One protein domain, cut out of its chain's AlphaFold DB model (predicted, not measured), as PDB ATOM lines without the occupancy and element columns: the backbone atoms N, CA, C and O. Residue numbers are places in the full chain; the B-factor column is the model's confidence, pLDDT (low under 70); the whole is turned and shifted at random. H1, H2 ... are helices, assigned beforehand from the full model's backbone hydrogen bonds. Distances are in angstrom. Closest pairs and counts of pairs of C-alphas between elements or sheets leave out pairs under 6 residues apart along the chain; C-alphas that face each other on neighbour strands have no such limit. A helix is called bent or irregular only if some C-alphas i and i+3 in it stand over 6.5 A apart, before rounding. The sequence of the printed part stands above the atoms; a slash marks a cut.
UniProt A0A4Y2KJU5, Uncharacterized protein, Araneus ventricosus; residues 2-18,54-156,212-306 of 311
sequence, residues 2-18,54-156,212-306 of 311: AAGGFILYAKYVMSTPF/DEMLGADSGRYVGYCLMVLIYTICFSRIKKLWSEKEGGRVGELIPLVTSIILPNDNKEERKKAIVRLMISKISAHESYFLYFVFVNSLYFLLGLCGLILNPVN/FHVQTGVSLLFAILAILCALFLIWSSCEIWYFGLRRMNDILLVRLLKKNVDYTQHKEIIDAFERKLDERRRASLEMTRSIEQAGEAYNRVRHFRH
ATOM      1  N   ALA A   2      25.521 -15.954 -25.058       57.59
ATOM      2  CA  ALA A   2      24.728 -17.130 -25.462       57.59
ATOM      3  C   ALA A   2      25.012 -18.404 -24.637       57.59
ATOM      4  O   ALA A   2      24.083 -19.020 -24.133       57.59
ATOM      5  N   ALA A   3      26.287 -18.736 -24.396       58.56
ATOM      6  CA  ALA A   3      26.655 -19.857 -23.524       58.56
ATOM      7  C   ALA A   3      26.158 -19.681 -22.074       58.56
ATOM      8  O   ALA A   3      25.732 -20.643 -21.454       58.56
ATOM      9  N   GLY A   4      26.146 -18.448 -21.551       56.75
ATOM     10  CA  GLY A   4      25.616 -18.150 -20.215       56.75
ATOM     11  C   GLY A   4      24.097 -18.318 -20.131       56.75
ATOM     12  O   GLY A   4      23.604 -18.876 -19.159       56.75
ATOM     13  N   GLY A   5      23.366 -17.914 -21.177       57.03
ATOM     14  CA  GLY A   5      21.928 -18.177 -21.299       57.03
ATOM     15  C   GLY A   5      21.612 -19.671 -21.422       57.03
ATOM     16  O   GLY A   5      20.677 -20.152 -20.794       57.03
ATOM     17  N   PHE A   6      22.434 -20.428 -22.154       56.88
ATOM     18  CA  PHE A   6      22.266 -21.877 -22.293       56.88
ATOM     19  C   PHE A   6      22.579 -22.632 -20.994       56.88
ATOM     20  O   PHE A   6      21.869 -23.568 -20.653       56.88
ATOM     21  N   ILE A   7      23.594 -22.202 -20.236       58.06
ATOM     22  CA  ILE A   7      23.908 -22.749 -18.905       58.06
ATOM     23  C   ILE A   7      22.777 -22.451 -17.915       58.06
ATOM     24  O   ILE A   7      22.405 -23.330 -17.146       58.06
ATOM     25  N   LEU A   8      22.202 -21.243 -17.949       55.22
ATOM     26  CA  LEU A   8      21.019 -20.898 -17.155       55.22
ATOM     27  C   LEU A   8      19.831 -21.789 -17.496       55.22
ATOM     28  O   LEU A   8      19.215 -22.340 -16.594       55.22
ATOM     29  N   TYR A   9      19.528 -21.931 -18.787       59.00
ATOM     30  CA  TYR A   9      18.429 -22.764 -19.252       59.00
ATOM     31  C   TYR A   9      18.648 -24.232 -18.873       59.00
ATOM     32  O   TYR A   9      17.760 -24.857 -18.311       59.00
ATOM     33  N   ALA A  10      19.853 -24.763 -19.087       52.56
ATOM     34  CA  ALA A  10      20.203 -26.124 -18.700       52.56
ATOM     35  C   ALA A  10      20.108 -26.332 -17.183       52.56
ATOM     36  O   ALA A  10      19.576 -27.347 -16.761       52.56
ATOM     37  N   LYS A  11      20.560 -25.379 -16.357       53.88
ATOM     38  CA  LYS A  11      20.445 -25.479 -14.893       53.88
ATOM     39  C   LYS A  11      18.999 -25.340 -14.405       53.88
ATOM     40  O   LYS A  11      18.620 -26.020 -13.467       53.88
ATOM     41  N   TYR A  12      18.200 -24.493 -15.054       54.97
ATOM     42  CA  TYR A  12      16.763 -24.371 -14.801       54.97
ATOM     43  C   TYR A  12      16.020 -25.674 -15.124       54.97
ATOM     44  O   TYR A  12      15.202 -26.131 -14.337       54.97
ATOM     45  N   VAL A  13      16.350 -26.303 -16.257       54.06
ATOM     46  CA  VAL A  13      15.786 -27.595 -16.673       54.06
ATOM     47  C   VAL A  13      16.317 -28.754 -15.813       54.06
ATOM     48  O   VAL A  13      15.619 -29.744 -15.629       54.06
ATOM     49  N   MET A  14      17.538 -28.643 -15.279       47.09
ATOM     50  CA  MET A  14      18.236 -29.712 -14.557       47.09
ATOM     51  C   MET A  14      18.458 -29.404 -13.072       47.09
ATOM     52  O   MET A  14      19.595 -29.372 -12.620       47.09
ATOM     53  N   SER A  15      17.382 -29.290 -12.292       51.16
ATOM     54  CA  SER A  15      17.429 -29.538 -10.836       51.16
ATOM     55  C   SER A  15      17.799 -28.355  -9.926       51.16
ATOM     56  O   SER A  15      18.895 -28.277  -9.368       51.16
ATOM     57  N   THR A  16      16.805 -27.527  -9.607       48.06
ATOM     58  CA  THR A  16      16.662 -27.006  -8.237       48.06
ATOM     59  C   THR A  16      15.227 -27.259  -7.781       48.06
ATOM     60  O   THR A  16      14.329 -26.674  -8.386       48.06
ATOM     61  N   PRO A  17      15.002 -28.126  -6.777       46.59
ATOM     62  CA  PRO A  17      13.665 -28.410  -6.283       46.59
ATOM     63  C   PRO A  17      13.048 -27.151  -5.679       46.59
ATOM     64  O   PRO A  17      13.663 -26.495  -4.833       46.59
ATOM     65  N   PHE A  18      11.844 -26.804  -6.121       51.97
ATOM     66  CA  PHE A  18      11.035 -25.792  -5.448       51.97
ATOM     67  C   PHE A  18      10.326 -26.452  -4.272       51.97
ATOM     68  O   PHE A  18       9.678 -27.484  -4.436       51.97
ATOM     69  N   ASP A  54       6.746 -29.159 -11.149       45.53
ATOM     70  CA  ASP A  54       5.963 -28.936 -12.377       45.53
ATOM     71  C   ASP A  54       5.059 -27.677 -12.386       45.53
ATOM     72  O   ASP A  54       4.941 -27.022 -13.423       45.53
ATOM     73  N   GLU A  55       4.456 -27.270 -11.258       45.47
ATOM     74  CA  GLU A  55       3.491 -26.144 -11.226       45.47
ATOM     75  C   GLU A  55       4.173 -24.758 -11.251       45.47
ATOM     76  O   GLU A  55       3.701 -23.829 -11.911       45.47
ATOM     77  N   MET A  56       5.320 -24.604 -10.575       44.22
ATOM     78  CA  MET A  56       6.079 -23.340 -10.546       44.22
ATOM     79  C   MET A  56       6.929 -23.127 -11.807       44.22
ATOM     80  O   MET A  56       7.103 -21.982 -12.243       44.22
ATOM     81  N   LEU A  57       7.381 -24.211 -12.456       46.09
ATOM     82  CA  LEU A  57       8.012 -24.142 -13.778       46.09
ATOM     83  C   LEU A  57       7.085 -23.439 -14.789       46.09
ATOM     84  O   LEU A  57       7.551 -22.625 -15.581       46.09
ATOM     85  N   GLY A  58       5.766 -23.647 -14.725       44.97
ATOM     86  CA  GLY A  58       4.804 -23.001 -15.627       44.97
ATOM     87  C   GLY A  58       4.782 -21.468 -15.546       44.97
ATOM     88  O   GLY A  58       4.812 -20.798 -16.580       44.97
ATOM     89  N   ALA A  59       4.775 -20.895 -14.339       44.59
ATOM     90  CA  ALA A  59       4.642 -19.447 -14.137       44.59
ATOM     91  C   ALA A  59       5.948 -18.665 -14.383       44.59
ATOM     92  O   ALA A  59       5.912 -17.571 -14.952       44.59
ATOM     93  N   ASP A  60       7.101 -19.226 -14.001       50.22
ATOM     94  CA  ASP A  60       8.405 -18.567 -14.168       50.22
ATOM     95  C   ASP A  60       9.097 -18.913 -15.499       50.22
ATOM     96  O   ASP A  60       9.928 -18.131 -15.973       50.22
ATOM     97  N   SER A  61       8.729 -20.014 -16.174       54.16
ATOM     98  CA  SER A  61       9.301 -20.376 -17.488       54.16
ATOM     99  C   SER A  61       9.167 -19.255 -18.513       54.16
ATOM    100  O   SER A  61      10.105 -19.009 -19.267       54.16
ATOM    101  N   GLY A  62       8.059 -18.507 -18.504       59.28
ATOM    102  CA  GLY A  62       7.862 -17.360 -19.392       59.28
ATOM    103  C   GLY A  62       8.937 -16.278 -19.225       59.28
ATOM    104  O   GLY A  62       9.414 -15.720 -20.217       59.28
ATOM    105  N   ARG A  63       9.388 -16.022 -17.990       60.50
ATOM    106  CA  ARG A  63      10.456 -15.053 -17.695       60.50
ATOM    107  C   ARG A  63      11.824 -15.575 -18.128       60.50
ATOM    108  O   ARG A  63      12.577 -14.837 -18.764       60.50
ATOM    109  N   TYR A  64      12.127 -16.847 -17.864       61.38
ATOM    110  CA  TYR A  64      13.382 -17.479 -18.296       61.38
ATOM    111  C   TYR A  64      13.494 -17.577 -19.820       61.38
ATOM    112  O   TYR A  64      14.538 -17.250 -20.389       61.38
ATOM    113  N   VAL A  65      12.413 -17.974 -20.495       67.19
ATOM    114  CA  VAL A  65      12.323 -18.005 -21.959       67.19
ATOM    115  C   VAL A  65      12.478 -16.593 -22.518       67.19
ATOM    116  O   VAL A  65      13.282 -16.390 -23.427       67.19
ATOM    117  N   GLY A  66      11.801 -15.602 -21.930       69.56
ATOM    118  CA  GLY A  66      11.962 -14.191 -22.287       69.56
ATOM    119  C   GLY A  66      13.411 -13.711 -22.167       69.56
ATOM    120  O   GLY A  66      13.946 -13.118 -23.102       69.56
ATOM    121  N   TYR A  67      14.093 -14.034 -21.066       69.56
ATOM    122  CA  TYR A  67      15.503 -13.693 -20.871       69.56
ATOM    123  C   TYR A  67      16.417 -14.367 -21.905       69.56
ATOM    124  O   TYR A  67      17.263 -13.709 -22.515       69.56
ATOM    125  N   CYS A  68      16.232 -15.666 -22.154       71.88
ATOM    126  CA  CYS A  68      17.015 -16.399 -23.149       71.88
ATOM    127  C   CYS A  68      16.818 -15.823 -24.559       71.88
ATOM    128  O   CYS A  68      17.792 -15.657 -25.296       71.88
ATOM    129  N   LEU A  69      15.582 -15.452 -24.913       78.88
ATOM    130  CA  LEU A  69      15.262 -14.769 -26.166       78.88
ATOM    131  C   LEU A  69      15.953 -13.406 -26.258       78.88
ATOM    132  O   LEU A  69      16.552 -13.095 -27.286       78.88
ATOM    133  N   MET A  70      15.956 -12.616 -25.183       78.38
ATOM    134  CA  MET A  70      16.670 -11.336 -25.149       78.38
ATOM    135  C   MET A  70      18.179 -11.519 -25.357       78.38
ATOM    136  O   MET A  70      18.780 -10.828 -26.180       78.38
ATOM    137  N   VAL A  71      18.801 -12.489 -24.679       78.25
ATOM    138  CA  VAL A  71      20.230 -12.812 -24.859       78.25
ATOM    139  C   VAL A  71      20.535 -13.264 -26.292       78.25
ATOM    140  O   VAL A  71      21.579 -12.900 -26.851       78.25
ATOM    141  N   LEU A  72      19.631 -14.027 -26.914       82.88
ATOM    142  CA  LEU A  72      19.732 -14.421 -28.318       82.88
ATOM    143  C   LEU A  72      19.680 -13.194 -29.240       82.88
ATOM    144  O   LEU A  72      20.560 -13.036 -30.087       82.88
ATOM    145  N   ILE A  73      18.709 -12.296 -29.036       86.88
ATOM    146  CA  ILE A  73      18.566 -11.050 -29.800       86.88
ATOM    147  C   ILE A  73      19.849 -10.220 -29.704       86.88
ATOM    148  O   ILE A  73      20.397  -9.829 -30.736       86.88
ATOM    149  N   TYR A  74      20.401 -10.026 -28.502       85.44
ATOM    150  CA  TYR A  74      21.674  -9.318 -28.334       85.44
ATOM    151  C   TYR A  74      22.817  -9.986 -29.098       85.44
ATOM    152  O   TYR A  74      23.595  -9.311 -29.774       85.44
ATOM    153  N   THR A  75      22.906 -11.315 -29.044       85.62
ATOM    154  CA  THR A  75      23.939 -12.077 -29.759       85.62
ATOM    155  C   THR A  75      23.822 -11.892 -31.277       85.62
ATOM    156  O   THR A  75      24.835 -11.701 -31.960       85.62
ATOM    157  N   ILE A  76      22.597 -11.880 -31.811       90.25
ATOM    158  CA  ILE A  76      22.328 -11.604 -33.226       90.25
ATOM    159  C   ILE A  76      22.734 -10.167 -33.571       90.25
ATOM    160  O   ILE A  76      23.456  -9.966 -34.549       90.25
ATOM    161  N   CYS A  77      22.350  -9.178 -32.762       91.44
ATOM    162  CA  CYS A  77      22.713  -7.775 -32.969       91.44
ATOM    163  C   CYS A  77      24.236  -7.571 -32.996       91.44
ATOM    164  O   CYS A  77      24.758  -6.976 -33.941       91.44
ATOM    165  N   PHE A  78      24.974  -8.133 -32.033       89.75
ATOM    166  CA  PHE A  78      26.439  -8.060 -32.024       89.75
ATOM    167  C   PHE A  78      27.068  -8.725 -33.251       89.75
ATOM    168  O   PHE A  78      28.022  -8.195 -33.827       89.75
ATOM    169  N   SER A  79      26.516  -9.857 -33.687       90.44
ATOM    170  CA  SER A  79      26.977 -10.553 -34.892       90.44
ATOM    171  C   SER A  79      26.729  -9.722 -36.153       90.44
ATOM    172  O   SER A  79      27.590  -9.661 -37.033       90.44
ATOM    173  N   ARG A  80      25.583  -9.032 -36.235       92.50
ATOM    174  CA  ARG A  80      25.253  -8.126 -37.343       92.50
ATOM    175  C   ARG A  80      26.189  -6.929 -37.390       92.50
ATOM    176  O   ARG A  80      26.674  -6.620 -38.471       92.50
ATOM    177  N   ILE A  81      26.505  -6.315 -36.251       92.31
ATOM    178  CA  ILE A  81      27.454  -5.193 -36.200       92.31
ATOM    179  C   ILE A  81      28.852  -5.630 -36.643       92.31
ATOM    180  O   ILE A  81      29.478  -4.947 -37.453       92.31
ATOM    181  N   LYS A  82      29.325  -6.796 -36.188       89.00
ATOM    182  CA  LYS A  82      30.609  -7.351 -36.641       89.00
ATOM    183  C   LYS A  82      30.619  -7.589 -38.153       89.00
ATOM    184  O   LYS A  82      31.600  -7.270 -38.821       89.00
ATOM    185  N   LYS A  83      29.537  -8.151 -38.698       89.75
ATOM    186  CA  LYS A  83      29.398  -8.387 -40.140       89.75
ATOM    187  C   LYS A  83      29.418  -7.071 -40.922       89.75
ATOM    188  O   LYS A  83      30.150  -6.956 -41.894       89.75
ATOM    189  N   LEU A  84      28.680  -6.079 -40.436       89.00
ATOM    190  CA  LEU A  84      28.584  -4.733 -40.992       89.00
ATOM    191  C   LEU A  84      29.969  -4.051 -41.034       89.00
ATOM    192  O   LEU A  84      30.365  -3.530 -42.076       89.00
ATOM    193  N   TRP A  85      30.766  -4.175 -39.964       87.50
ATOM    194  CA  TRP A  85      32.186  -3.797 -39.967       87.50
ATOM    195  C   TRP A  85      32.993  -4.530 -41.044       87.50
ATOM    196  O   TRP A  85      33.640  -3.886 -41.864       87.50
ATOM    197  N   SER A  86      32.926  -5.861 -41.074       84.00
ATOM    198  CA  SER A  86      33.709  -6.683 -42.004       84.00
ATOM    199  C   SER A  86      33.402  -6.382 -43.476       84.00
ATOM    200  O   SER A  86      34.312  -6.394 -44.301       84.00
ATOM    201  N   GLU A  87      32.139  -6.110 -43.813       84.38
ATOM    202  CA  GLU A  87      31.711  -5.774 -45.176       84.38
ATOM    203  C   GLU A  87      32.262  -4.419 -45.632       84.38
ATOM    204  O   GLU A  87      32.670  -4.282 -46.784       84.38
ATOM    205  N   LYS A  88      32.312  -3.419 -44.742       80.75
ATOM    206  CA  LYS A  88      32.846  -2.088 -45.080       80.75
ATOM    207  C   LYS A  88      34.349  -1.960 -44.949       80.75
ATOM    208  O   LYS A  88      34.944  -1.192 -45.698       80.75
ATOM    209  N   GLU A  89      34.976  -2.699 -44.039       78.06
ATOM    210  CA  GLU A  89      36.425  -2.876 -44.085       78.06
ATOM    211  C   GLU A  89      36.834  -3.501 -45.422       78.06
ATOM    212  O   GLU A  89      37.901  -3.181 -45.950       78.06
ATOM    213  N   GLY A  90      35.973  -4.358 -45.986       69.81
ATOM    214  CA  GLY A  90      36.161  -4.941 -47.311       69.81
ATOM    215  C   GLY A  90      37.424  -5.795 -47.394       69.81
ATOM    216  O   GLY A  90      37.996  -5.933 -48.466       69.81
ATOM    217  N   GLY A  91      37.915  -6.295 -46.254       74.06
ATOM    218  CA  GLY A  91      39.160  -7.053 -46.182       74.06
ATOM    219  C   GLY A  91      40.418  -6.243 -46.509       74.06
ATOM    220  O   GLY A  91      41.455  -6.849 -46.748       74.06
ATOM    221  N   ARG A  92      40.382  -4.902 -46.498       78.00
ATOM    222  CA  ARG A  92      41.537  -4.056 -46.866       78.00
ATOM    223  C   ARG A  92      42.804  -4.373 -46.085       78.00
ATOM    224  O   ARG A  92      43.873  -4.480 -46.677       78.00
ATOM    225  N   VAL A  93      42.696  -4.536 -44.765       82.19
ATOM    226  CA  VAL A  93      43.844  -4.948 -43.943       82.19
ATOM    227  C   VAL A  93      44.277  -6.360 -44.342       82.19
ATOM    228  O   VAL A  93      45.463  -6.590 -44.554       82.19
ATOM    229  N   GLY A  94      43.316  -7.261 -44.562       81.38
ATOM    230  CA  GLY A  94      43.534  -8.610 -45.094       81.38
ATOM    231  C   GLY A  94      44.287  -8.652 -46.428       81.38
ATOM    232  O   GLY A  94      45.130  -9.519 -46.612       81.38
ATOM    233  N   GLU A  95      44.052  -7.700 -47.331       84.12
ATOM    234  CA  GLU A  95      44.773  -7.582 -48.604       84.12
ATOM    235  C   GLU A  95      46.170  -6.967 -48.461       84.12
ATOM    236  O   GLU A  95      47.051  -7.227 -49.285       84.12
ATOM    237  N   LEU A  96      46.379  -6.130 -47.441       84.56
ATOM    238  CA  LEU A  96      47.665  -5.494 -47.155       84.56
ATOM    239  C   LEU A  96      48.631  -6.454 -46.447       84.56
ATOM    240  O   LEU A  96      49.828  -6.400 -46.718       84.56
ATOM    241  N   ILE A  97      48.131  -7.351 -45.591       86.19
ATOM    242  CA  ILE A  97      48.936  -8.368 -44.890       86.19
ATOM    243  C   ILE A  97      49.838  -9.173 -45.850       86.19
ATOM    244  O   ILE A  97      51.055  -9.124 -45.659       86.19
ATOM    245  N   PRO A  98      49.327  -9.847 -46.905       85.50
ATOM    246  CA  PRO A  98      50.158 -10.656 -47.795       85.50
ATOM    247  C   PRO A  98      51.188  -9.817 -48.563       85.50
ATOM    248  O   PRO A  98      52.288 -10.292 -48.844       85.50
ATOM    249  N   LEU A  99      50.868  -8.552 -48.872       84.44
ATOM    250  CA  LEU A  99      51.812  -7.630 -49.508       84.44
ATOM    251  C   LEU A  99      52.991  -7.332 -48.581       84.44
ATOM    252  O   LEU A  99      54.138  -7.380 -49.021       84.44
ATOM    253  N   VAL A 100      52.726  -7.088 -47.297       84.12
ATOM    254  CA  VAL A 100      53.774  -6.827 -46.302       84.12
ATOM    255  C   VAL A 100      54.615  -8.082 -46.036       84.12
ATOM    256  O   VAL A 100      55.842  -7.986 -45.967       84.12
ATOM    257  N   THR A 101      53.996  -9.264 -45.960       83.19
ATOM    258  CA  THR A 101      54.716 -10.522 -45.702       83.19
ATOM    259  C   THR A 101      55.538 -11.020 -46.896       83.19
ATOM    260  O   THR A 101      56.527 -11.725 -46.709       83.19
ATOM    261  N   SER A 102      55.204 -10.611 -48.126       79.69
ATOM    262  CA  SER A 102      55.912 -11.024 -49.353       79.69
ATOM    263  C   SER A 102      57.375 -10.549 -49.465       79.69
ATOM    264  O   SER A 102      58.123 -11.027 -50.319       79.69
ATOM    265  N   ILE A 103      57.829  -9.638 -48.595       68.69
ATOM    266  CA  ILE A 103      59.221  -9.148 -48.590       68.69
ATOM    267  C   ILE A 103      60.218 -10.138 -47.989       68.69
ATOM    268  O   ILE A 103      61.410 -10.006 -48.249       68.69
ATOM    269  N   ILE A 104      59.760 -11.168 -47.273       63.84
ATOM    270  CA  ILE A 104      60.647 -12.166 -46.648       63.84
ATOM    271  C   ILE A 104      61.357 -13.055 -47.698       63.84
ATOM    272  O   ILE A 104      62.287 -13.784 -47.365       63.84
ATOM    273  N   LEU A 105      60.994 -12.983 -48.986       61.78
ATOM    274  CA  LEU A 105      61.666 -13.773 -50.021       61.78
ATOM    275  C   LEU A 105      63.116 -13.300 -50.279       61.78
ATOM    276  O   LEU A 105      63.302 -12.134 -50.643       61.78
ATOM    277  N   PRO A 106      64.116 -14.200 -50.192       58.78
ATOM    278  CA  PRO A 106      65.532 -13.878 -50.354       58.78
ATOM    279  C   PRO A 106      65.819 -13.544 -51.821       58.78
ATOM    280  O   PRO A 106      65.811 -14.426 -52.676       58.78
ATOM    281  N   ASN A 107      65.988 -12.263 -52.149       62.78
ATOM    282  CA  ASN A 107      66.431 -11.842 -53.479       62.78
ATOM    283  C   ASN A 107      67.113 -10.460 -53.431       62.78
ATOM    284  O   ASN A 107      66.774  -9.630 -52.584       62.78
ATOM    285  N   ASP A 108      68.022 -10.211 -54.372       60.94
ATOM    286  CA  ASP A 108      69.125  -9.236 -54.279       60.94
ATOM    287  C   ASP A 108      68.756  -7.739 -54.341       60.94
ATOM    288  O   ASP A 108      69.637  -6.891 -54.260       60.94
ATOM    289  N   ASN A 109      67.471  -7.360 -54.406       76.81
ATOM    290  CA  ASN A 109      67.076  -5.940 -54.463       76.81
ATOM    291  C   ASN A 109      65.925  -5.578 -53.505       76.81
ATOM    292  O   ASN A 109      64.808  -5.221 -53.901       76.81
ATOM    293  N   LYS A 110      66.210  -5.666 -52.197       78.44
ATOM    294  CA  LYS A 110      65.263  -5.389 -51.095       78.44
ATOM    295  C   LYS A 110      64.621  -3.993 -51.189       78.44
ATOM    296  O   LYS A 110      63.418  -3.855 -50.968       78.44
ATOM    297  N   GLU A 111      65.392  -2.965 -51.551       84.00
ATOM    298  CA  GLU A 111      64.913  -1.571 -51.590       84.00
ATOM    299  C   GLU A 111      63.973  -1.273 -52.767       84.00
ATOM    300  O   GLU A 111      62.954  -0.600 -52.589       84.00
ATOM    301  N   GLU A 112      64.244  -1.802 -53.964       84.38
ATOM    302  CA  GLU A 112      63.328  -1.651 -55.104       84.38
ATOM    303  C   GLU A 112      61.999  -2.359 -54.846       84.38
ATOM    304  O   GLU A 112      60.927  -1.788 -55.069       84.38
ATOM    305  N   ARG A 113      62.056  -3.573 -54.285       82.44
ATOM    306  CA  ARG A 113      60.864  -4.344 -53.929       82.44
ATOM    307  C   ARG A 113      60.029  -3.637 -52.863       82.44
ATOM    308  O   ARG A 113      58.812  -3.537 -53.006       82.44
ATOM    309  N   LYS A 114      60.671  -3.086 -51.833       86.44
ATOM    310  CA  LYS A 114      60.018  -2.261 -50.808       86.44
ATOM    311  C   LYS A 114      59.303  -1.061 -51.417       86.44
ATOM    312  O   LYS A 114      58.131  -0.845 -51.118       86.44
ATOM    313  N   LYS A 115      59.962  -0.311 -52.307       86.81
ATOM    314  CA  LYS A 115      59.330   0.817 -53.012       86.81
ATOM    315  C   LYS A 115      58.130   0.364 -53.847       86.81
ATOM    316  O   LYS A 115      57.088   1.018 -53.797       86.81
ATOM    317  N   ALA A 116      58.249  -0.750 -54.571       87.06
ATOM    318  CA  ALA A 116      57.162  -1.306 -55.373       87.06
ATOM    319  C   ALA A 116      55.962  -1.722 -54.508       87.06
ATOM    320  O   ALA A 116      54.831  -1.332 -54.798       87.06
ATOM    321  N   ILE A 117      56.202  -2.433 -53.405       87.94
ATOM    322  CA  ILE A 117      55.151  -2.894 -52.489       87.94
ATOM    323  C   ILE A 117      54.459  -1.723 -51.808       87.94
ATOM    324  O   ILE A 117      53.235  -1.661 -51.824       87.94
ATOM    325  N   VAL A 118      55.206  -0.745 -51.295       89.44
ATOM    326  CA  VAL A 118      54.607   0.460 -50.704       89.44
ATOM    327  C   VAL A 118      53.748   1.200 -51.733       89.44
ATOM    328  O   VAL A 118      52.645   1.640 -51.412       89.44
ATOM    329  N   ARG A 119      54.198   1.298 -52.990       87.88
ATOM    330  CA  ARG A 119      53.413   1.919 -54.068       87.88
ATOM    331  C   ARG A 119      52.114   1.157 -54.339       87.88
ATOM    332  O   ARG A 119      51.067   1.789 -54.470       87.88
ATOM    333  N   LEU A 120      52.170  -0.175 -54.368       86.56
ATOM    334  CA  LEU A 120      50.994  -1.035 -54.514       86.56
ATOM    335  C   LEU A 120      50.033  -0.882 -53.325       86.56
ATOM    336  O   LEU A 120      48.838  -0.686 -53.542       86.56
ATOM    337  N   MET A 121      50.540  -0.873 -52.089       86.88
ATOM    338  CA  MET A 121      49.734  -0.653 -50.883       86.88
ATOM    339  C   MET A 121      49.000   0.692 -50.933       86.88
ATOM    340  O   MET A 121      47.800   0.748 -50.684       86.88
ATOM    341  N   ILE A 122      49.688   1.772 -51.320       86.62
ATOM    342  CA  ILE A 122      49.078   3.102 -51.470       86.62
ATOM    343  C   ILE A 122      48.013   3.119 -52.573       86.62
ATOM    344  O   ILE A 122      46.973   3.751 -52.395       86.62
ATOM    345  N   SER A 123      48.245   2.415 -53.688       84.81
ATOM    346  CA  SER A 123      47.291   2.341 -54.806       84.81
ATOM    347  C   SER A 123      45.983   1.637 -54.436       84.81
ATOM    348  O   SER A 123      44.924   2.018 -54.929       84.81
ATOM    349  N   LYS A 124      46.039   0.672 -53.508       81.81
ATOM    350  CA  LYS A 124      44.860  -0.030 -52.985       81.81
ATOM    351  C   LYS A 124      44.034   0.806 -52.003       81.81
ATOM    352  O   LYS A 124      42.902   0.449 -51.687       81.81
ATOM    353  N   ILE A 125      44.567   1.927 -51.519       80.50
ATOM    354  CA  ILE A 125      43.878   2.789 -50.557       80.50
ATOM    355  C   ILE A 125      43.121   3.875 -51.312       80.50
ATOM    356  O   ILE A 125      43.690   4.888 -51.748       80.50
ATOM    357  N   SER A 126      41.811   3.656 -51.440       67.19
ATOM    358  CA  SER A 126      40.862   4.649 -51.946       67.19
ATOM    359  C   SER A 126      40.955   5.948 -51.137       67.19
ATOM    360  O   SER A 126      40.977   5.932 -49.908       67.19
ATOM    361  N   ALA A 127      41.016   7.086 -51.834       60.50
ATOM    362  CA  ALA A 127      41.203   8.406 -51.227       60.50
ATOM    363  C   ALA A 127      39.962   8.939 -50.487       60.50
ATOM    364  O   ALA A 127      40.084   9.899 -49.726       60.50
ATOM    365  N   HIS A 128      38.781   8.370 -50.753       56.75
ATOM    366  CA  HIS A 128      37.499   9.034 -50.492       56.75
ATOM    367  C   HIS A 128      36.615   8.354 -49.449       56.75
ATOM    368  O   HIS A 128      35.568   8.890 -49.105       56.75
ATOM    369  N   GLU A 129      37.014   7.206 -48.910       64.94
ATOM    370  CA  GLU A 129      36.173   6.517 -47.940       64.94
ATOM    371  C   GLU A 129      36.525   6.892 -46.503       64.94
ATOM    372  O   GLU A 129      37.653   6.722 -46.037       64.94
ATOM    373  N   SER A 130      35.527   7.388 -45.776       72.75
ATOM    374  CA  SER A 130      35.604   7.723 -44.355       72.75
ATOM    375  C   SER A 130      35.596   6.468 -43.476       72.75
ATOM    376  O   SER A 130      34.699   6.263 -42.659       72.75
ATOM    377  N   TYR A 131      36.611   5.621 -43.643       79.19
ATOM    378  CA  TYR A 131      36.811   4.376 -42.901       79.19
ATOM    379  C   TYR A 131      36.741   4.575 -41.378       79.19
ATOM    380  O   TYR A 131      36.091   3.812 -40.665       79.19
ATOM    381  N   PHE A 132      37.332   5.663 -40.886       83.94
ATOM    382  CA  PHE A 132      37.297   6.045 -39.482       83.94
ATOM    383  C   PHE A 132      35.888   6.410 -39.001       83.94
ATOM    384  O   PHE A 132      35.501   5.991 -37.916       83.94
ATOM    385  N   LEU A 133      35.086   7.131 -39.799       85.25
ATOM    386  CA  LEU A 133      33.697   7.435 -39.417       85.25
ATOM    387  C   LEU A 133      32.876   6.164 -39.269       85.25
ATOM    388  O   LEU A 133      32.063   6.063 -38.360       85.25
ATOM    389  N   TYR A 134      33.103   5.190 -40.147       87.62
ATOM    390  CA  TYR A 134      32.410   3.919 -40.051       87.62
ATOM    391  C   TYR A 134      32.826   3.126 -38.812       87.62
ATOM    392  O   TYR A 134      31.987   2.529 -38.142       87.62
ATOM    393  N   PHE A 135      34.110   3.177 -38.461       87.44
ATOM    394  CA  PHE A 135      34.604   2.602 -37.215       87.44
ATOM    395  C   PHE A 135      33.963   3.264 -35.992       87.44
ATOM    396  O   PHE A 135      33.491   2.567 -35.093       87.44
ATOM    397  N   VAL A 136      33.879   4.598 -35.971       89.94
ATOM    398  CA  VAL A 136      33.177   5.347 -34.917       89.94
ATOM    399  C   VAL A 136      31.699   4.959 -34.879       89.94
ATOM    400  O   VAL A 136      31.193   4.646 -33.810       89.94
ATOM    401  N   PHE A 137      31.023   4.880 -36.028       90.50
ATOM    402  CA  PHE A 137      29.623   4.460 -36.128       90.50
ATOM    403  C   PHE A 137      29.389   3.061 -35.544       90.50
ATOM    404  O   PHE A 137      28.478   2.871 -34.741       90.50
ATOM    405  N   VAL A 138      30.237   2.089 -35.887       92.00
ATOM    406  CA  VAL A 138      30.183   0.730 -35.331       92.00
ATOM    407  C   VAL A 138      30.361   0.746 -33.810       92.00
ATOM    408  O   VAL A 138      29.586   0.104 -33.101       92.00
ATOM    409  N   ASN A 139      31.323   1.514 -33.288       91.00
ATOM    410  CA  ASN A 139      31.510   1.675 -31.843       91.00
ATOM    411  C   ASN A 139      30.306   2.358 -31.171       91.00
ATOM    412  O   ASN A 139      29.915   1.950 -30.079       91.00
ATOM    413  N   SER A 140      29.667   3.325 -31.831       92.94
ATOM    414  CA  SER A 140      28.421   3.936 -31.358       92.94
ATOM    415  C   SER A 140      27.277   2.924 -31.287       92.94
ATOM    416  O   SER A 140      26.519   2.938 -30.322       92.94
ATOM    417  N   LEU A 141      27.166   1.999 -32.247       94.06
ATOM    418  CA  LEU A 141      26.175   0.919 -32.180       94.06
ATOM    419  C   LEU A 141      26.455  -0.052 -31.020       94.06
ATOM    420  O   LEU A 141      25.517  -0.460 -30.334       94.06
ATOM    421  N   TYR A 142      27.725  -0.397 -30.765       92.88
ATOM    422  CA  TYR A 142      28.109  -1.195 -29.590       92.88
ATOM    423  C   TYR A 142      27.764  -0.479 -28.279       92.88
ATOM    424  O   TYR A 142      27.220  -1.106 -27.370       92.88
ATOM    425  N   PHE A 143      28.025   0.828 -28.199       93.62
ATOM    426  CA  PHE A 143      27.659   1.654 -27.050       93.62
ATOM    427  C   PHE A 143      26.145   1.668 -26.817       93.62
ATOM    428  O   PHE A 143      25.696   1.397 -25.705       93.62
ATOM    429  N   LEU A 144      25.353   1.909 -27.868       93.31
ATOM    430  CA  LEU A 144      23.891   1.904 -27.794       93.31
ATOM    431  C   LEU A 144      23.347   0.541 -27.354       93.31
ATOM    432  O   LEU A 144      22.471   0.495 -26.499       93.31
ATOM    433  N   LEU A 145      23.892  -0.568 -27.863       91.25
ATOM    434  CA  LEU A 145      23.533  -1.909 -27.386       91.25
ATOM    435  C   LEU A 145      23.897  -2.130 -25.919       91.25
ATOM    436  O   LEU A 145      23.125  -2.759 -25.203       91.25
ATOM    437  N   GLY A 146      25.046  -1.612 -25.473       88.50
ATOM    438  CA  GLY A 146      25.433  -1.595 -24.065       88.50
ATOM    439  C   GLY A 146      24.395  -0.883 -23.200       88.50
ATOM    440  O   GLY A 146      23.904  -1.455 -22.230       88.50
ATOM    441  N   LEU A 147      23.994   0.327 -23.599       89.81
ATOM    442  CA  LEU A 147      22.967   1.108 -22.907       89.81
ATOM    443  C   LEU A 147      21.592   0.431 -22.928       89.81
ATOM    444  O   LEU A 147      20.949   0.341 -21.887       89.81
ATOM    445  N   CYS A 148      21.148  -0.084 -24.076       87.75
ATOM    446  CA  CYS A 148      19.904  -0.849 -24.171       87.75
ATOM    447  C   CYS A 148      19.947  -2.084 -23.264       87.75
ATOM    448  O   CYS A 148      18.971  -2.358 -22.572       87.75
ATOM    449  N   GLY A 149      21.088  -2.779 -23.212       83.12
ATOM    450  CA  GLY A 149      21.332  -3.901 -22.308       83.12
ATOM    451  C   GLY A 149      21.132  -3.541 -20.839       83.12
ATOM    452  O   GLY A 149      20.513  -4.313 -20.113       83.12
ATOM    453  N   LEU A 150      21.596  -2.359 -20.424       83.44
ATOM    454  CA  LEU A 150      21.442  -1.843 -19.060       83.44
ATOM    455  C   LEU A 150      20.016  -1.375 -18.749       83.44
ATOM    456  O   LEU A 150      19.510  -1.652 -17.668       83.44
ATOM    457  N   ILE A 151      19.359  -0.686 -19.685       82.06
ATOM    458  CA  ILE A 151      17.988  -0.183 -19.497       82.06
ATOM    459  C   ILE A 151      16.989  -1.344 -19.447       82.06
ATOM    460  O   ILE A 151      16.078  -1.343 -18.625       82.06
ATOM    461  N   LEU A 152      17.159  -2.337 -20.325       74.75
ATOM    462  CA  LEU A 152      16.254  -3.483 -20.440       74.75
ATOM    463  C   LEU A 152      16.538  -4.577 -19.399       74.75
ATOM    464  O   LEU A 152      15.663  -5.398 -19.145       74.75
ATOM    465  N   ASN A 153      17.721  -4.579 -18.775       67.00
ATOM    466  CA  ASN A 153      18.009  -5.366 -17.575       67.00
ATOM    467  C   ASN A 153      18.300  -4.434 -16.394       67.00
ATOM    468  O   ASN A 153      19.469  -4.312 -16.004       67.00
ATOM    469  N   PRO A 154      17.269  -3.819 -15.783       55.84
ATOM    470  CA  PRO A 154      17.423  -3.035 -14.567       55.84
ATOM    471  C   PRO A 154      17.672  -3.977 -13.379       55.84
ATOM    472  O   PRO A 154      16.873  -4.084 -12.455       55.84
ATOM    473  N   VAL A 155      18.791  -4.698 -13.399       55.41
ATOM    474  CA  VAL A 155      19.371  -5.230 -12.174       55.41
ATOM    475  C   VAL A 155      20.035  -4.033 -11.542       55.41
ATOM    476  O   VAL A 155      21.066  -3.577 -12.026       55.41
ATOM    477  N   ASN A 156      19.414  -3.469 -10.516       48.16
ATOM    478  CA  ASN A 156      20.080  -2.484  -9.692       48.16
ATOM    479  C   ASN A 156      20.965  -3.274  -8.711       48.16
ATOM    480  O   ASN A 156      20.425  -3.833  -7.753       48.16
ATOM    481  N   PHE A 212      20.231 -14.684 -10.277       59.81
ATOM    482  CA  PHE A 212      20.802 -13.412  -9.854       59.81
ATOM    483  C   PHE A 212      22.267 -13.252 -10.272       59.81
ATOM    484  O   PHE A 212      22.636 -12.214 -10.825       59.81
ATOM    485  N   HIS A 213      23.111 -14.268 -10.062       63.12
ATOM    486  CA  HIS A 213      24.527 -14.179 -10.430       63.12
ATOM    487  C   HIS A 213      24.722 -14.015 -11.936       63.12
ATOM    488  O   HIS A 213      25.582 -13.243 -12.365       63.12
ATOM    489  N   VAL A 214      23.919 -14.700 -12.749       64.75
ATOM    490  CA  VAL A 214      24.041 -14.584 -14.202       64.75
ATOM    491  C   VAL A 214      23.436 -13.278 -14.707       64.75
ATOM    492  O   VAL A 214      24.055 -12.625 -15.545       64.75
ATOM    493  N   GLN A 215      22.296 -12.837 -14.169       68.56
ATOM    494  CA  GLN A 215      21.705 -11.551 -14.540       68.56
ATOM    495  C   GLN A 215      22.633 -10.386 -14.158       68.56
ATOM    496  O   GLN A 215      22.933  -9.544 -15.003       68.56
ATOM    497  N   THR A 216      23.182 -10.399 -12.940       68.19
ATOM    498  CA  THR A 216      24.169  -9.414 -12.467       68.19
ATOM    499  C   THR A 216      25.442  -9.452 -13.307       68.19
ATOM    500  O   THR A 216      25.930  -8.409 -13.737       68.19
ATOM    501  N   GLY A 217      25.964 -10.646 -13.612       71.62
ATOM    502  CA  GLY A 217      27.140 -10.802 -14.470       71.62
ATOM    503  C   GLY A 217      26.915 -10.265 -15.885       71.62
ATOM    504  O   GLY A 217      27.787  -9.601 -16.443       71.62
ATOM    505  N   VAL A 218      25.733 -10.490 -16.464       76.00
ATOM    506  CA  VAL A 218      25.375  -9.967 -17.789       76.00
ATOM    507  C   VAL A 218      25.209  -8.447 -17.766       76.00
ATOM    508  O   VAL A 218      25.761  -7.780 -18.641       76.00
ATOM    509  N   SER A 219      24.543  -7.879 -16.757       78.88
ATOM    510  CA  SER A 219      24.441  -6.421 -16.601       78.88
ATOM    511  C   SER A 219      25.812  -5.766 -16.402       78.88
ATOM    512  O   SER A 219      26.096  -4.750 -17.032       78.88
ATOM    513  N   LEU A 220      26.709  -6.375 -15.616       81.19
ATOM    514  CA  LEU A 220      28.090  -5.905 -15.459       81.19
ATOM    515  C   LEU A 220      28.862  -5.925 -16.783       81.19
ATOM    516  O   LEU A 220      29.577  -4.974 -17.086       81.19
ATOM    517  N   LEU A 221      28.700  -6.966 -17.604       85.31
ATOM    518  CA  LEU A 221      29.324  -7.019 -18.930       85.31
ATOM    519  C   LEU A 221      28.817  -5.897 -19.844       85.31
ATOM    520  O   LEU A 221      29.623  -5.273 -20.535       85.31
ATOM    521  N   PHE A 222      27.512  -5.612 -19.835       87.19
ATOM    522  CA  PHE A 222      26.954  -4.479 -20.579       87.19
ATOM    523  C   PHE A 222      27.445  -3.129 -20.038       87.19
ATOM    524  O   PHE A 222      27.742  -2.242 -20.837       87.19
ATOM    525  N   ALA A 223      27.613  -2.989 -18.718       86.62
ATOM    526  CA  ALA A 223      28.183  -1.793 -18.097       86.62
ATOM    527  C   ALA A 223      29.634  -1.569 -18.529       86.62
ATOM    528  O   ALA A 223      29.979  -0.487 -18.999       86.62
ATOM    529  N   ILE A 224      30.471  -2.607 -18.440       89.44
ATOM    530  CA  ILE A 224      31.871  -2.554 -18.879       89.44
ATOM    531  C   ILE A 224      31.940  -2.207 -20.368       89.44
ATOM    532  O   ILE A 224      32.707  -1.325 -20.751       89.44
ATOM    533  N   LEU A 225      31.118  -2.848 -21.206       90.38
ATOM    534  CA  LEU A 225      31.049  -2.543 -22.635       90.38
ATOM    535  C   LEU A 225      30.682  -1.072 -22.879       90.38
ATOM    536  O   LEU A 225      31.371  -0.396 -23.639       90.38
ATOM    537  N   ALA A 226      29.637  -0.565 -22.220       91.31
ATOM    538  CA  ALA A 226      29.195   0.817 -22.368       91.31
ATOM    539  C   ALA A 226      30.277   1.814 -21.922       91.31
ATOM    540  O   ALA A 226      30.546   2.773 -22.642       91.31
ATOM    541  N   ILE A 227      30.946   1.567 -20.792       92.75
ATOM    542  CA  ILE A 227      32.035   2.415 -20.285       92.75
ATOM    543  C   ILE A 227      33.216   2.421 -21.262       92.75
ATOM    544  O   ILE A 227      33.688   3.490 -21.645       92.75
ATOM    545  N   LEU A 228      33.677   1.246 -21.703       93.56
ATOM    546  CA  LEU A 228      34.801   1.143 -22.637       93.56
ATOM    547  C   LEU A 228      34.488   1.821 -23.974       93.56
ATOM    548  O   LEU A 228      35.319   2.569 -24.493       93.56
ATOM    549  N   CYS A 229      33.284   1.616 -24.515       93.00
ATOM    550  CA  CYS A 229      32.861   2.285 -25.740       93.00
ATOM    551  C   CYS A 229      32.712   3.802 -25.544       93.00
ATOM    552  O   CYS A 229      33.131   4.551 -26.420       93.00
ATOM    553  N   ALA A 230      32.187   4.277 -24.411       92.69
ATOM    554  CA  ALA A 230      32.078   5.707 -24.121       92.69
ATOM    555  C   ALA A 230      33.452   6.383 -24.059       92.69
ATOM    556  O   ALA A 230      33.672   7.391 -24.730       92.69
ATOM    557  N   LEU A 231      34.399   5.798 -23.317       94.12
ATOM    558  CA  LEU A 231      35.778   6.289 -23.246       94.12
ATOM    559  C   LEU A 231      36.413   6.345 -24.638       94.12
ATOM    560  O   LEU A 231      37.046   7.339 -24.997       94.12
ATOM    561  N   PHE A 232      36.192   5.310 -25.451       91.50
ATOM    562  CA  PHE A 232      36.694   5.259 -26.817       91.50
ATOM    563  C   PHE A 232      36.064   6.323 -27.731       91.50
ATOM    564  O   PHE A 232      36.769   6.946 -28.529       91.50
ATOM    565  N   LEU A 233      34.755   6.562 -27.625       92.06
ATOM    566  CA  LEU A 233      34.050   7.579 -28.410       92.06
ATOM    567  C   LEU A 233      34.487   8.996 -28.027       92.06
ATOM    568  O   LEU A 233      34.702   9.820 -28.917       92.06
ATOM    569  N   ILE A 234      34.679   9.269 -26.733       92.25
ATOM    570  CA  ILE A 234      35.218  10.547 -26.243       92.25
ATOM    571  C   ILE A 234      36.630  10.752 -26.797       92.25
ATOM    572  O   ILE A 234      36.905  11.779 -27.416       92.25
ATOM    573  N   TRP A 235      37.499   9.746 -26.657       91.00
ATOM    574  CA  TRP A 235      38.860   9.784 -27.193       91.00
ATOM    575  C   TRP A 235      38.878  10.042 -28.702       91.00
ATOM    576  O   TRP A 235      39.576  10.936 -29.179       91.00
ATOM    577  N   SER A 236      38.061   9.306 -29.456       86.62
ATOM    578  CA  SER A 236      37.954   9.449 -30.912       86.62
ATOM    579  C   SER A 236      37.442  10.827 -31.321       86.62
ATOM    580  O   SER A 236      37.907  11.382 -32.313       86.62
ATOM    581  N   SER A 237      36.509  11.399 -30.557       86.75
ATOM    582  CA  SER A 237      35.985  12.747 -30.799       86.75
ATOM    583  C   SER A 237      37.068  13.807 -30.585       86.75
ATOM    584  O   SER A 237      37.236  14.688 -31.430       86.75
ATOM    585  N   CYS A 238      37.866  13.674 -29.519       88.56
ATOM    586  CA  CYS A 238      39.031  14.524 -29.277       88.56
ATOM    587  C   CYS A 238      40.086  14.382 -30.388       88.56
ATOM    588  O   CYS A 238      40.599  15.387 -30.878       88.56
ATOM    589  N   GLU A 239      40.385  13.154 -30.830       84.12
ATOM    590  CA  GLU A 239      41.327  12.908 -31.927       84.12
ATOM    591  C   GLU A 239      40.827  13.504 -33.258       84.12
ATOM    592  O   GLU A 239      41.616  14.125 -33.971       84.12
ATOM    593  N   ILE A 240      39.532  13.385 -33.592       85.81
ATOM    594  CA  ILE A 240      38.954  14.030 -34.787       85.81
ATOM    595  C   ILE A 240      39.123  15.546 -34.708       85.81
ATOM    596  O   ILE A 240      39.524  16.159 -35.699       85.81
ATOM    597  N   TRP A 241      38.818  16.143 -33.555       84.88
ATOM    598  CA  TRP A 241      38.889  17.589 -33.373       84.88
ATOM    599  C   TRP A 241      40.325  18.115 -33.488       84.88
ATOM    600  O   TRP A 241      40.554  19.127 -34.144       84.88
ATOM    601  N   TYR A 242      41.297  17.395 -32.923       83.31
ATOM    602  CA  TYR A 242      42.700  17.812 -32.926       83.31
ATOM    603  C   TYR A 242      43.432  17.504 -34.245       83.31
ATOM    604  O   TYR A 242      44.201  18.327 -34.742       83.31
ATOM    605  N   PHE A 243      43.226  16.319 -34.832       79.50
ATOM    606  CA  PHE A 243      44.002  15.840 -35.987       79.50
ATOM    607  C   PHE A 243      43.272  15.927 -37.331       79.50
ATOM    608  O   PHE A 243      43.922  15.862 -38.380       79.50
ATOM    609  N   GLY A 244      41.946  16.066 -37.316       81.69
ATOM    610  CA  GLY A 244      41.101  16.042 -38.505       81.69
ATOM    611  C   GLY A 244      40.817  14.627 -39.023       81.69
ATOM    612  O   GLY A 244      41.643  13.714 -38.962       81.69
ATOM    613  N   LEU A 245      39.632  14.449 -39.611       77.81
ATOM    614  CA  LEU A 245      39.101  13.138 -39.997       77.81
ATOM    615  C   LEU A 245      39.993  12.358 -40.979       77.81
ATOM    616  O   LEU A 245      40.146  11.142 -40.879       77.81
ATOM    617  N   ARG A 246      40.613  13.062 -41.929       73.38
ATOM    618  CA  ARG A 246      41.441  12.436 -42.968       73.38
ATOM    619  C   ARG A 246      42.707  11.799 -42.398       73.38
ATOM    620  O   ARG A 246      43.097  10.727 -42.843       73.38
ATOM    621  N   ARG A 247      43.324  12.430 -41.394       80.12
ATOM    622  CA  ARG A 247      44.507  11.895 -40.703       80.12
ATOM    623  C   ARG A 247      44.155  10.652 -39.887       80.12
ATOM    624  O   ARG A 247      44.940   9.710 -39.839       80.12
ATOM    625  N   MET A 248      42.952  10.622 -39.321       83.25
ATOM    626  CA  MET A 248      42.464   9.497 -38.528       83.25
ATOM    627  C   MET A 248      42.239   8.221 -39.344       83.25
ATOM    628  O   MET A 248      42.533   7.136 -38.846       83.25
ATOM    629  N   ASN A 249      41.806   8.332 -40.605       83.81
ATOM    630  CA  ASN A 249      41.698   7.178 -41.508       83.81
ATOM    631  C   ASN A 249      43.042   6.452 -41.674       83.81
ATOM    632  O   ASN A 249      43.118   5.237 -41.495       83.81
ATOM    633  N   ASP A 250      44.097   7.206 -41.988       84.88
ATOM    634  CA  ASP A 250      45.434   6.657 -42.223       84.88
ATOM    635  C   ASP A 250      46.020   6.058 -40.935       84.88
ATOM    636  O   ASP A 250      46.544   4.944 -40.947       84.88
ATOM    637  N   ILE A 251      45.881   6.769 -39.806       85.44
ATOM    638  CA  ILE A 251      46.345   6.299 -38.492       85.44
ATOM    639  C   ILE A 251      45.647   4.991 -38.114       85.44
ATOM    640  O   ILE A 251      46.307   4.054 -37.665       85.44
ATOM    641  N   LEU A 252      44.325   4.905 -38.297       86.94
ATOM    642  CA  LEU A 252      43.567   3.697 -37.983       86.94
ATOM    643  C   LEU A 252      44.006   2.522 -38.862       86.94
ATOM    644  O   LEU A 252      44.222   1.429 -38.341       86.94
ATOM    645  N   LEU A 253      44.195   2.744 -40.165       87.44
ATOM    646  CA  LEU A 253      44.674   1.713 -41.086       87.44
ATOM    647  C   LEU A 253      46.052   1.178 -40.668       87.44
ATOM    648  O   LEU A 253      46.242  -0.034 -40.587       87.44
ATOM    649  N   VAL A 254      46.996   2.069 -40.353       88.31
ATOM    650  CA  VAL A 254      48.343   1.686 -39.903       88.31
ATOM    651  C   VAL A 254      48.293   0.968 -38.552       88.31
ATOM    652  O   VAL A 254      48.960  -0.053 -38.391       88.31
ATOM    653  N   ARG A 255      47.482   1.437 -37.590       88.44
ATOM    654  CA  ARG A 255      47.283   0.761 -36.292       88.44
ATOM    655  C   ARG A 255      46.738  -0.658 -36.482       88.44
ATOM    656  O   ARG A 255      47.239  -1.588 -35.853       88.44
ATOM    657  N   LEU A 256      45.748  -0.843 -37.357       86.88
ATOM    658  CA  LEU A 256      45.191  -2.165 -37.653       86.88
ATOM    659  C   LEU A 256      46.206  -3.065 -38.357       86.88
ATOM    660  O   LEU A 256      46.329  -4.229 -37.992       86.88
ATOM    661  N   LEU A 257      46.979  -2.536 -39.306       87.69
ATOM    662  CA  LEU A 257      48.030  -3.297 -39.978       87.69
ATOM    663  C   LEU A 257      49.116  -3.752 -38.988       87.69
ATOM    664  O   LEU A 257      49.456  -4.930 -38.966       87.69
ATOM    665  N   LYS A 258      49.586  -2.855 -38.107       89.44
ATOM    666  CA  LYS A 258      50.560  -3.160 -37.039       89.44
ATOM    667  C   LYS A 258      50.051  -4.221 -36.055       89.44
ATOM    668  O   LYS A 258      50.855  -4.939 -35.478       89.44
ATOM    669  N   LYS A 259      48.733  -4.320 -35.854       88.25
ATOM    670  CA  LYS A 259      48.119  -5.335 -34.984       88.25
ATOM    671  C   LYS A 259      48.013  -6.713 -35.650       88.25
ATOM    672  O   LYS A 259      47.975  -7.713 -34.944       88.25
ATOM    673  N   ASN A 260      47.932  -6.765 -36.980       86.12
ATOM    674  CA  ASN A 260      47.714  -8.002 -37.738       86.12
ATOM    675  C   ASN A 260      48.982  -8.557 -38.410       86.12
ATOM    676  O   ASN A 260      48.937  -9.632 -39.000       86.12
ATOM    677  N   VAL A 261      50.101  -7.837 -38.341       86.69
ATOM    678  CA  VAL A 261      51.396  -8.234 -38.904       86.69
ATOM    679  C   VAL A 261      52.453  -8.134 -37.809       86.69
ATOM    680  O   VAL A 261      52.390  -7.214 -36.995       86.69
ATOM    681  N   ASP A 262      53.439  -9.038 -37.794       85.62
ATOM    682  CA  ASP A 262      54.588  -8.913 -36.894       85.62
ATOM    683  C   ASP A 262      55.381  -7.644 -37.242       85.62
ATOM    684  O   ASP A 262      56.192  -7.596 -38.174       85.62
ATOM    685  N   TYR A 263      55.112  -6.581 -36.487       83.50
ATOM    686  CA  TYR A 263      55.725  -5.281 -36.702       83.50
ATOM    687  C   TYR A 263      57.251  -5.347 -36.621       83.50
ATOM    688  O   TYR A 263      57.918  -4.602 -37.332       83.50
ATOM    689  N   THR A 264      57.821  -6.237 -35.803       84.44
ATOM    690  CA  THR A 264      59.277  -6.316 -35.630       84.44
ATOM    691  C   THR A 264      59.966  -6.820 -36.896       84.44
ATOM    692  O   THR A 264      60.973  -6.246 -37.311       84.44
ATOM    693  N   GLN A 265      59.369  -7.804 -37.570       83.62
ATOM    694  CA  GLN A 265      59.880  -8.357 -38.825       83.62
ATOM    695  C   GLN A 265      59.643  -7.426 -40.022       83.62
ATOM    696  O   GLN A 265      60.430  -7.405 -40.968       83.62
ATOM    697  N   HIS A 266      58.578  -6.621 -39.980       85.81
ATOM    698  CA  HIS A 266      58.119  -5.817 -41.119       85.81
ATOM    699  C   HIS A 266      58.239  -4.300 -40.932       85.81
ATOM    700  O   HIS A 266      57.708  -3.528 -41.739       85.81
ATOM    701  N   LYS A 267      58.964  -3.862 -39.900       87.88
ATOM    702  CA  LYS A 267      59.101  -2.455 -39.501       87.88
ATOM    703  C   LYS A 267      59.448  -1.533 -40.670       87.88
ATOM    704  O   LYS A 267      58.775  -0.534 -40.889       87.88
ATOM    705  N   GLU A 268      60.451  -1.896 -41.469       87.19
ATOM    706  CA  GLU A 268      60.940  -1.062 -42.578       87.19
ATOM    707  C   GLU A 268      59.865  -0.741 -43.629       87.19
ATOM    708  O   GLU A 268      59.880   0.340 -44.221       87.19
ATOM    709  N   ILE A 269      58.948  -1.677 -43.879       87.81
ATOM    710  CA  ILE A 269      57.880  -1.545 -44.880       87.81
ATOM    711  C   ILE A 269      56.747  -0.720 -44.302       87.81
ATOM    712  O   ILE A 269      56.252   0.186 -44.966       87.81
ATOM    713  N   ILE A 270      56.365  -1.020 -43.059       89.06
ATOM    714  CA  ILE A 270      55.294  -0.322 -42.355       89.06
ATOM    715  C   ILE A 270      55.673   1.154 -42.174       89.06
ATOM    716  O   ILE A 270      54.869   2.023 -42.504       89.06
ATOM    717  N   ASP A 271      56.914   1.450 -41.784       90.25
ATOM    718  CA  ASP A 271      57.420   2.822 -41.637       90.25
ATOM    719  C   ASP A 271      57.550   3.547 -42.988       90.25
ATOM    720  O   ASP A 271      57.382   4.766 -43.077       90.25
ATOM    721  N   ALA A 272      57.888   2.832 -44.067       89.56
ATOM    722  CA  ALA A 272      57.929   3.412 -45.412       89.56
ATOM    723  C   ALA A 272      56.519   3.707 -45.946       89.56
ATOM    724  O   ALA A 272      56.294   4.736 -46.582       89.56
ATOM    725  N   PHE A 273      55.567   2.827 -45.653       90.50
ATOM    726  CA  PHE A 273      54.162   2.994 -45.986       90.50
ATOM    727  C   PHE A 273      53.525   4.158 -45.213       90.50
ATOM    728  O   PHE A 273      52.885   5.011 -45.826       90.50
ATOM    729  N   GLU A 274      53.785   4.265 -43.907       91.19
ATOM    730  CA  GLU A 274      53.342   5.381 -43.061       91.19
ATOM    731  C   GLU A 274      53.883   6.725 -43.576       91.19
ATOM    732  O   GLU A 274      53.115   7.663 -43.798       91.19
ATOM    733  N   ARG A 275      55.181   6.791 -43.913       91.19
ATOM    734  CA  ARG A 275      55.777   7.978 -44.552       91.19
ATOM    735  C   ARG A 275      55.098   8.344 -45.871       91.19
ATOM    736  O   ARG A 275      54.846   9.522 -46.125       91.19
ATOM    737  N   LYS A 276      54.768   7.356 -46.708       89.94
ATOM    738  CA  LYS A 276      54.126   7.602 -48.007       89.94
ATOM    739  C   LYS A 276      52.685   8.103 -47.869       89.94
ATOM    740  O   LYS A 276      52.251   8.925 -48.679       89.94
ATOM    741  N   LEU A 277      51.959   7.659 -46.840       88.19
ATOM    742  CA  LEU A 277      50.644   8.207 -46.491       88.19
ATOM    743  C   LEU A 277      50.749   9.682 -46.083       88.19
ATOM    744  O   LEU A 277      49.986  10.514 -46.577       88.19
ATOM    745  N   ASP A 278      51.737  10.028 -45.257       86.56
ATOM    746  CA  ASP A 278      51.972  11.416 -44.852       86.56
ATOM    747  C   ASP A 278      52.363  12.319 -46.032       86.56
ATOM    748  O   ASP A 278      51.873  13.446 -46.128       86.56
ATOM    749  N   GLU A 279      53.190  11.835 -46.964       89.06
ATOM    750  CA  GLU A 279      53.524  12.557 -48.202       89.06
ATOM    751  C   GLU A 279      52.280  12.833 -49.057       89.06
ATOM    752  O   GLU A 279      52.035  13.977 -49.446       89.06
ATOM    753  N   ARG A 280      51.449  11.805 -49.301       84.62
ATOM    754  CA  ARG A 280      50.178  11.944 -50.037       84.62
ATOM    755  C   ARG A 280      49.265  12.978 -49.376       84.62
ATOM    756  O   ARG A 280      48.585  13.740 -50.068       84.62
ATOM    757  N   ARG A 281      49.253  13.021 -48.042       80.44
ATOM    758  CA  ARG A 281      48.456  13.979 -47.272       80.44
ATOM    759  C   ARG A 281      48.944  15.412 -47.468       80.44
ATOM    760  O   ARG A 281      48.119  16.279 -47.743       80.44
ATOM    761  N   ARG A 282      50.255  15.657 -47.356       83.50
ATOM    762  CA  ARG A 282      50.841  16.993 -47.570       83.50
ATOM    763  C   ARG A 282      50.562  17.500 -48.981       83.50
ATOM    764  O   ARG A 282      50.056  18.608 -49.117       83.50
ATOM    765  N   ALA A 283      50.771  16.653 -49.992       84.81
ATOM    766  CA  ALA A 283      50.495  16.997 -51.385       84.81
ATOM    767  C   ALA A 283      49.020  17.374 -51.609       84.81
ATOM    768  O   ALA A 283      48.715  18.348 -52.291       84.81
ATOM    769  N   SER A 284      48.083  16.645 -50.991       79.69
ATOM    770  CA  SER A 284      46.665  16.986 -51.113       79.69
ATOM    771  C   SER A 284      46.291  18.278 -50.385       79.69
ATOM    772  O   SER A 284      45.444  19.000 -50.895       79.69
ATOM    773  N   LEU A 285      46.881  18.564 -49.219       80.62
ATOM    774  CA  LEU A 285      46.660  19.815 -48.477       80.62
ATOM    775  C   LEU A 285      47.169  21.031 -49.254       80.62
ATOM    776  O   LEU A 285      46.501  22.060 -49.296       80.62
ATOM    777  N   GLU A 286      48.339  20.906 -49.874       83.56
ATOM    778  CA  GLU A 286      48.928  21.946 -50.715       83.56
ATOM    779  C   GLU A 286      48.069  22.212 -51.957       83.56
ATOM    780  O   GLU A 286      47.746  23.364 -52.250       83.56
ATOM    781  N   MET A 287      47.581  21.150 -52.607       80.56
ATOM    782  CA  MET A 287      46.631  21.264 -53.713       80.56
ATOM    783  C   MET A 287      45.338  21.976 -53.286       80.56
ATOM    784  O   MET A 287      44.914  22.910 -53.962       80.56
ATOM    785  N   THR A 288      44.729  21.607 -52.154       78.75
ATOM    786  CA  THR A 288      43.502  22.266 -51.667       78.75
ATOM    787  C   THR A 288      43.727  23.748 -51.365       78.75
ATOM    788  O   THR A 288      42.933  24.575 -51.804       78.75
ATOM    789  N   ARG A 289      44.844  24.105 -50.716       78.56
ATOM    790  CA  ARG A 289      45.200  25.511 -50.460       78.56
ATOM    791  C   ARG A 289      45.398  26.310 -51.744       78.56
ATOM    792  O   ARG A 289      44.954  27.449 -51.818       78.56
ATOM    793  N   SER A 290      46.037  25.722 -52.756       81.06
ATOM    794  CA  SER A 290      46.242  26.397 -54.042       81.06
ATOM    795  C   SER A 290      44.917  26.695 -54.757       81.06
ATOM    796  O   SER A 290      44.752  27.764 -55.343       81.06
ATOM    797  N   ILE A 291      43.939  25.787 -54.643       78.50
ATOM    798  CA  ILE A 291      42.591  25.960 -55.195       78.50
ATOM    799  C   ILE A 291      41.823  27.041 -54.426       78.50
ATOM    800  O   ILE A 291      41.187  27.885 -55.052       78.50
ATOM    801  N   GLU A 292      41.898  27.058 -53.091       78.94
ATOM    802  CA  GLU A 292      41.271  28.105 -52.268       78.94
ATOM    803  C   GLU A 292      41.840  29.489 -52.595       78.94
ATOM    804  O   GLU A 292      41.082  30.419 -52.862       78.94
ATOM    805  N   GLN A 293      43.167  29.611 -52.689       81.06
ATOM    806  CA  GLN A 293      43.831  30.859 -53.073       81.06
ATOM    807  C   GLN A 293      43.439  31.315 -54.485       81.06
ATOM    808  O   GLN A 293      43.192  32.503 -54.707       81.06
ATOM    809  N   ALA A 294      43.329  30.385 -55.439       78.25
ATOM    810  CA  ALA A 294      42.851  30.687 -56.786       78.25
ATOM    811  C   ALA A 294      41.377  31.137 -56.787       78.25
ATOM    812  O   ALA A 294      41.019  32.082 -57.494       78.25
ATOM    813  N   GLY A 295      40.528  30.510 -55.967       78.19
ATOM    814  CA  GLY A 295      39.126  30.888 -55.787       78.19
ATOM    815  C   GLY A 295      38.958  32.277 -55.164       78.19
ATOM    816  O   GLY A 295      38.148  33.075 -55.638       78.19
ATOM    817  N   GLU A 296      39.762  32.615 -54.156       81.62
ATOM    818  CA  GLU A 296      39.786  33.950 -53.547       81.62
ATOM    819  C   GLU A 296      40.289  35.029 -54.510       81.62
ATOM    820  O   GLU A 296      39.737  36.132 -54.550       81.62
ATOM    821  N   ALA A 297      41.320  34.724 -55.304       75.56
ATOM    822  CA  ALA A 297      41.822  35.627 -56.335       75.56
ATOM    823  C   ALA A 297      40.757  35.878 -57.414       75.56
ATOM    824  O   ALA A 297      40.489  37.029 -57.766       75.56
ATOM    825  N   TYR A 298      40.082  34.823 -57.877       78.75
ATOM    826  CA  TYR A 298      38.977  34.930 -58.829       78.75
ATOM    827  C   TYR A 298      37.809  35.754 -58.270       78.75
ATOM    828  O   TYR A 298      37.302  36.650 -58.948       78.75
ATOM    829  N   ASN A 299      37.411  35.521 -57.015       75.38
ATOM    830  CA  ASN A 299      36.339  36.279 -56.368       75.38
ATOM    831  C   ASN A 299      36.702  37.756 -56.161       75.38
ATOM    832  O   ASN A 299      35.841  38.617 -56.354       75.38
ATOM    833  N   ARG A 300      37.967  38.081 -55.856       73.31
ATOM    834  CA  ARG A 300      38.450  39.474 -55.807       73.31
ATOM    835  C   ARG A 300      38.352  40.163 -57.167       73.31
ATOM    836  O   ARG A 300      37.822  41.269 -57.245       73.31
ATOM    837  N   VAL A 301      38.792  39.505 -58.240       72.62
ATOM    838  CA  VAL A 301      38.689  40.045 -59.610       72.62
ATOM    839  C   VAL A 301      37.225  40.217 -60.029       72.62
ATOM    840  O   VAL A 301      36.865  41.230 -60.630       72.62
ATOM    841  N   ARG A 302      36.353  39.267 -59.671       67.75
ATOM    842  CA  ARG A 302      34.911  39.343 -59.940       67.75
ATOM    843  C   ARG A 302      34.241  40.503 -59.202       67.75
ATOM    844  O   ARG A 302      33.435  41.203 -59.809       67.75
ATOM    845  N   HIS A 303      34.593  40.739 -57.936       64.81
ATOM    846  CA  HIS A 303      34.101  41.896 -57.185       64.81
ATOM    847  C   HIS A 303      34.571  43.217 -57.801       64.81
ATOM    848  O   HIS A 303      33.749  44.105 -57.995       64.81
ATOM    849  N   PHE A 304      35.844  43.332 -58.200       60.66
ATOM    850  CA  PHE A 304      36.349  44.532 -58.880       60.66
ATOM    851  C   PHE A 304      35.628  44.813 -60.208       60.66
ATOM    852  O   PHE A 304      35.287  45.959 -60.489       60.66
ATOM    853  N   ARG A 305      35.312  43.778 -60.998       57.97
ATOM    854  CA  ARG A 305      34.548  43.931 -62.251       57.97
ATOM    855  C   ARG A 305      33.125  44.462 -62.046       57.97
ATOM    856  O   ARG A 305      32.610  45.119 -62.942       57.97
ATOM    857  N   HIS A 306      32.504  44.203 -60.896       57.62
ATOM    858  CA  HIS A 306      31.168  44.719 -60.578       57.62
ATOM    859  C   HIS A 306      31.157  46.188 -60.123       57.62
ATOM    860  O   HIS A 306      30.102  46.811 -60.192       57.62
TER     861      HIS A 306
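Overview. This is residues 2 to 18, 54 to 156 and 212 to 306 of the 311 residues of an uncharacterized protein of Araneus ventricosus (UniProt A0A4Y2KJU5). The long helix H8 stands at one end of a loose, elongated bundle of four helices, H1, H2, H5 and H6; its first part packs on H7 and on the helical hairpin of H3 and H4, and its residues 282 to 306 stick out as a free arm. The bundle is staggered along its length, with H1 at the end far from H8, while at the other end H7 meets the first residues of H5, 131 to 133, about perpendicular to it. The printed part has 215 residues, with eight named helices, H1 to H8 in that order along the chain, and no named strand; the class is all helix, with 189 residues in the helices. The whole is extended and flat, with a radius of gyration of the C-alphas of 26.0 A and spans of 87 by 66 by 23 A.

Along the chain. The longest helix, H8, has residues 263 to 306 and measures 60.6 A from first to last C-alpha, ending at C-alpha 306 (31.168, 44.719, -60.578). It has a kink of 41 degrees near residue 270 and is irregular, with C-alphas 265 and 268 8.3 A apart. H7, residues 245 to 260, is 22.9 A long. H3, residues 92 to 104, is 20.8 A long and neither bent nor irregular, but only just: C-alphas 100 and 103 are 6.3 A apart. H4, residues 110 to 123, is 19.9 A long. H6, residues 212 to 243, spans 45.6 A, and H5, residues 131 to 152, spans 31.4 A. H2, residues 54 to 89, spans 51.1 A from C-alpha 54 (5.963, -28.936, -12.377); it has a kink of 45 degrees near residue 61 and is only just irregular, with C-alphas 59 and 62 6.51 A apart. H1, residues 2 to 13, is 16.3 A long and begins at C-alpha 2 (24.728, -17.130, -25.462).

Arrangement. H8 touches H4 with residues 269 to 277 alone, at a steep tilt of 48 degrees; the closest C-alphas are those of Val 118 and Phe 273, 5.4 A. H7 and H8 form a helical hairpin at a shallow tilt of 10 degrees, closest at the C-alphas of Asp 250 and Leu 277, 6.9 A. H3 and H4 form another, at 8 degrees, closest at Leu 96 and Met 121, whose C-alphas are 6.5 A apart. H5 and H7 touch about perpendicular, at 79 degrees, closest at the C-alphas of Phe 132 and Asn 249, 5.0 A. H1, H2, H5 and H6 form an up and down bundle, each running against the one before it in the chain. In it H5 touches H6 at a shallow tilt of 31 degrees, with the C-alphas of Gly 146 and Phe 222 closest at 4.8 A. H2 touches H5 with residues 74 to 89 alone, closest at the C-alphas of Ile 81 and Val 138, 6.6 A. H1 touches H2, closest at the C-alphas of Gly 5 and Cys 68, 5.5 A, while H2 and H6 are apart. Every O i to N i+4 pair is within hydrogen-bond range in H1, H4, H5 and H6; the counts are 28 of 32 in H2, 5 of 9 in H3, 11 of 12 in H7 and 38 of 40 in H8.

Size, cuts and confidence. The two C-alphas farthest apart, those of Pro 17 and Arg 305, are 93.8 A apart. Residues 105 to 110 also stand free; without the free stretches the body spans 78 by 37 by 25 A. Residues 19 to 53 are not printed, with 9.1 A from C-alpha 18 to C-alpha 54 across that cut, and residues 157 to 211 are not printed, with 11.0 A from C-alpha 156 to C-alpha 212. Of the links that are printed whole, none is long. The mean pLDDT of the printed part is 77.9, and 56 residues are under 70, among them residues 2 to 18 and 54 to 67.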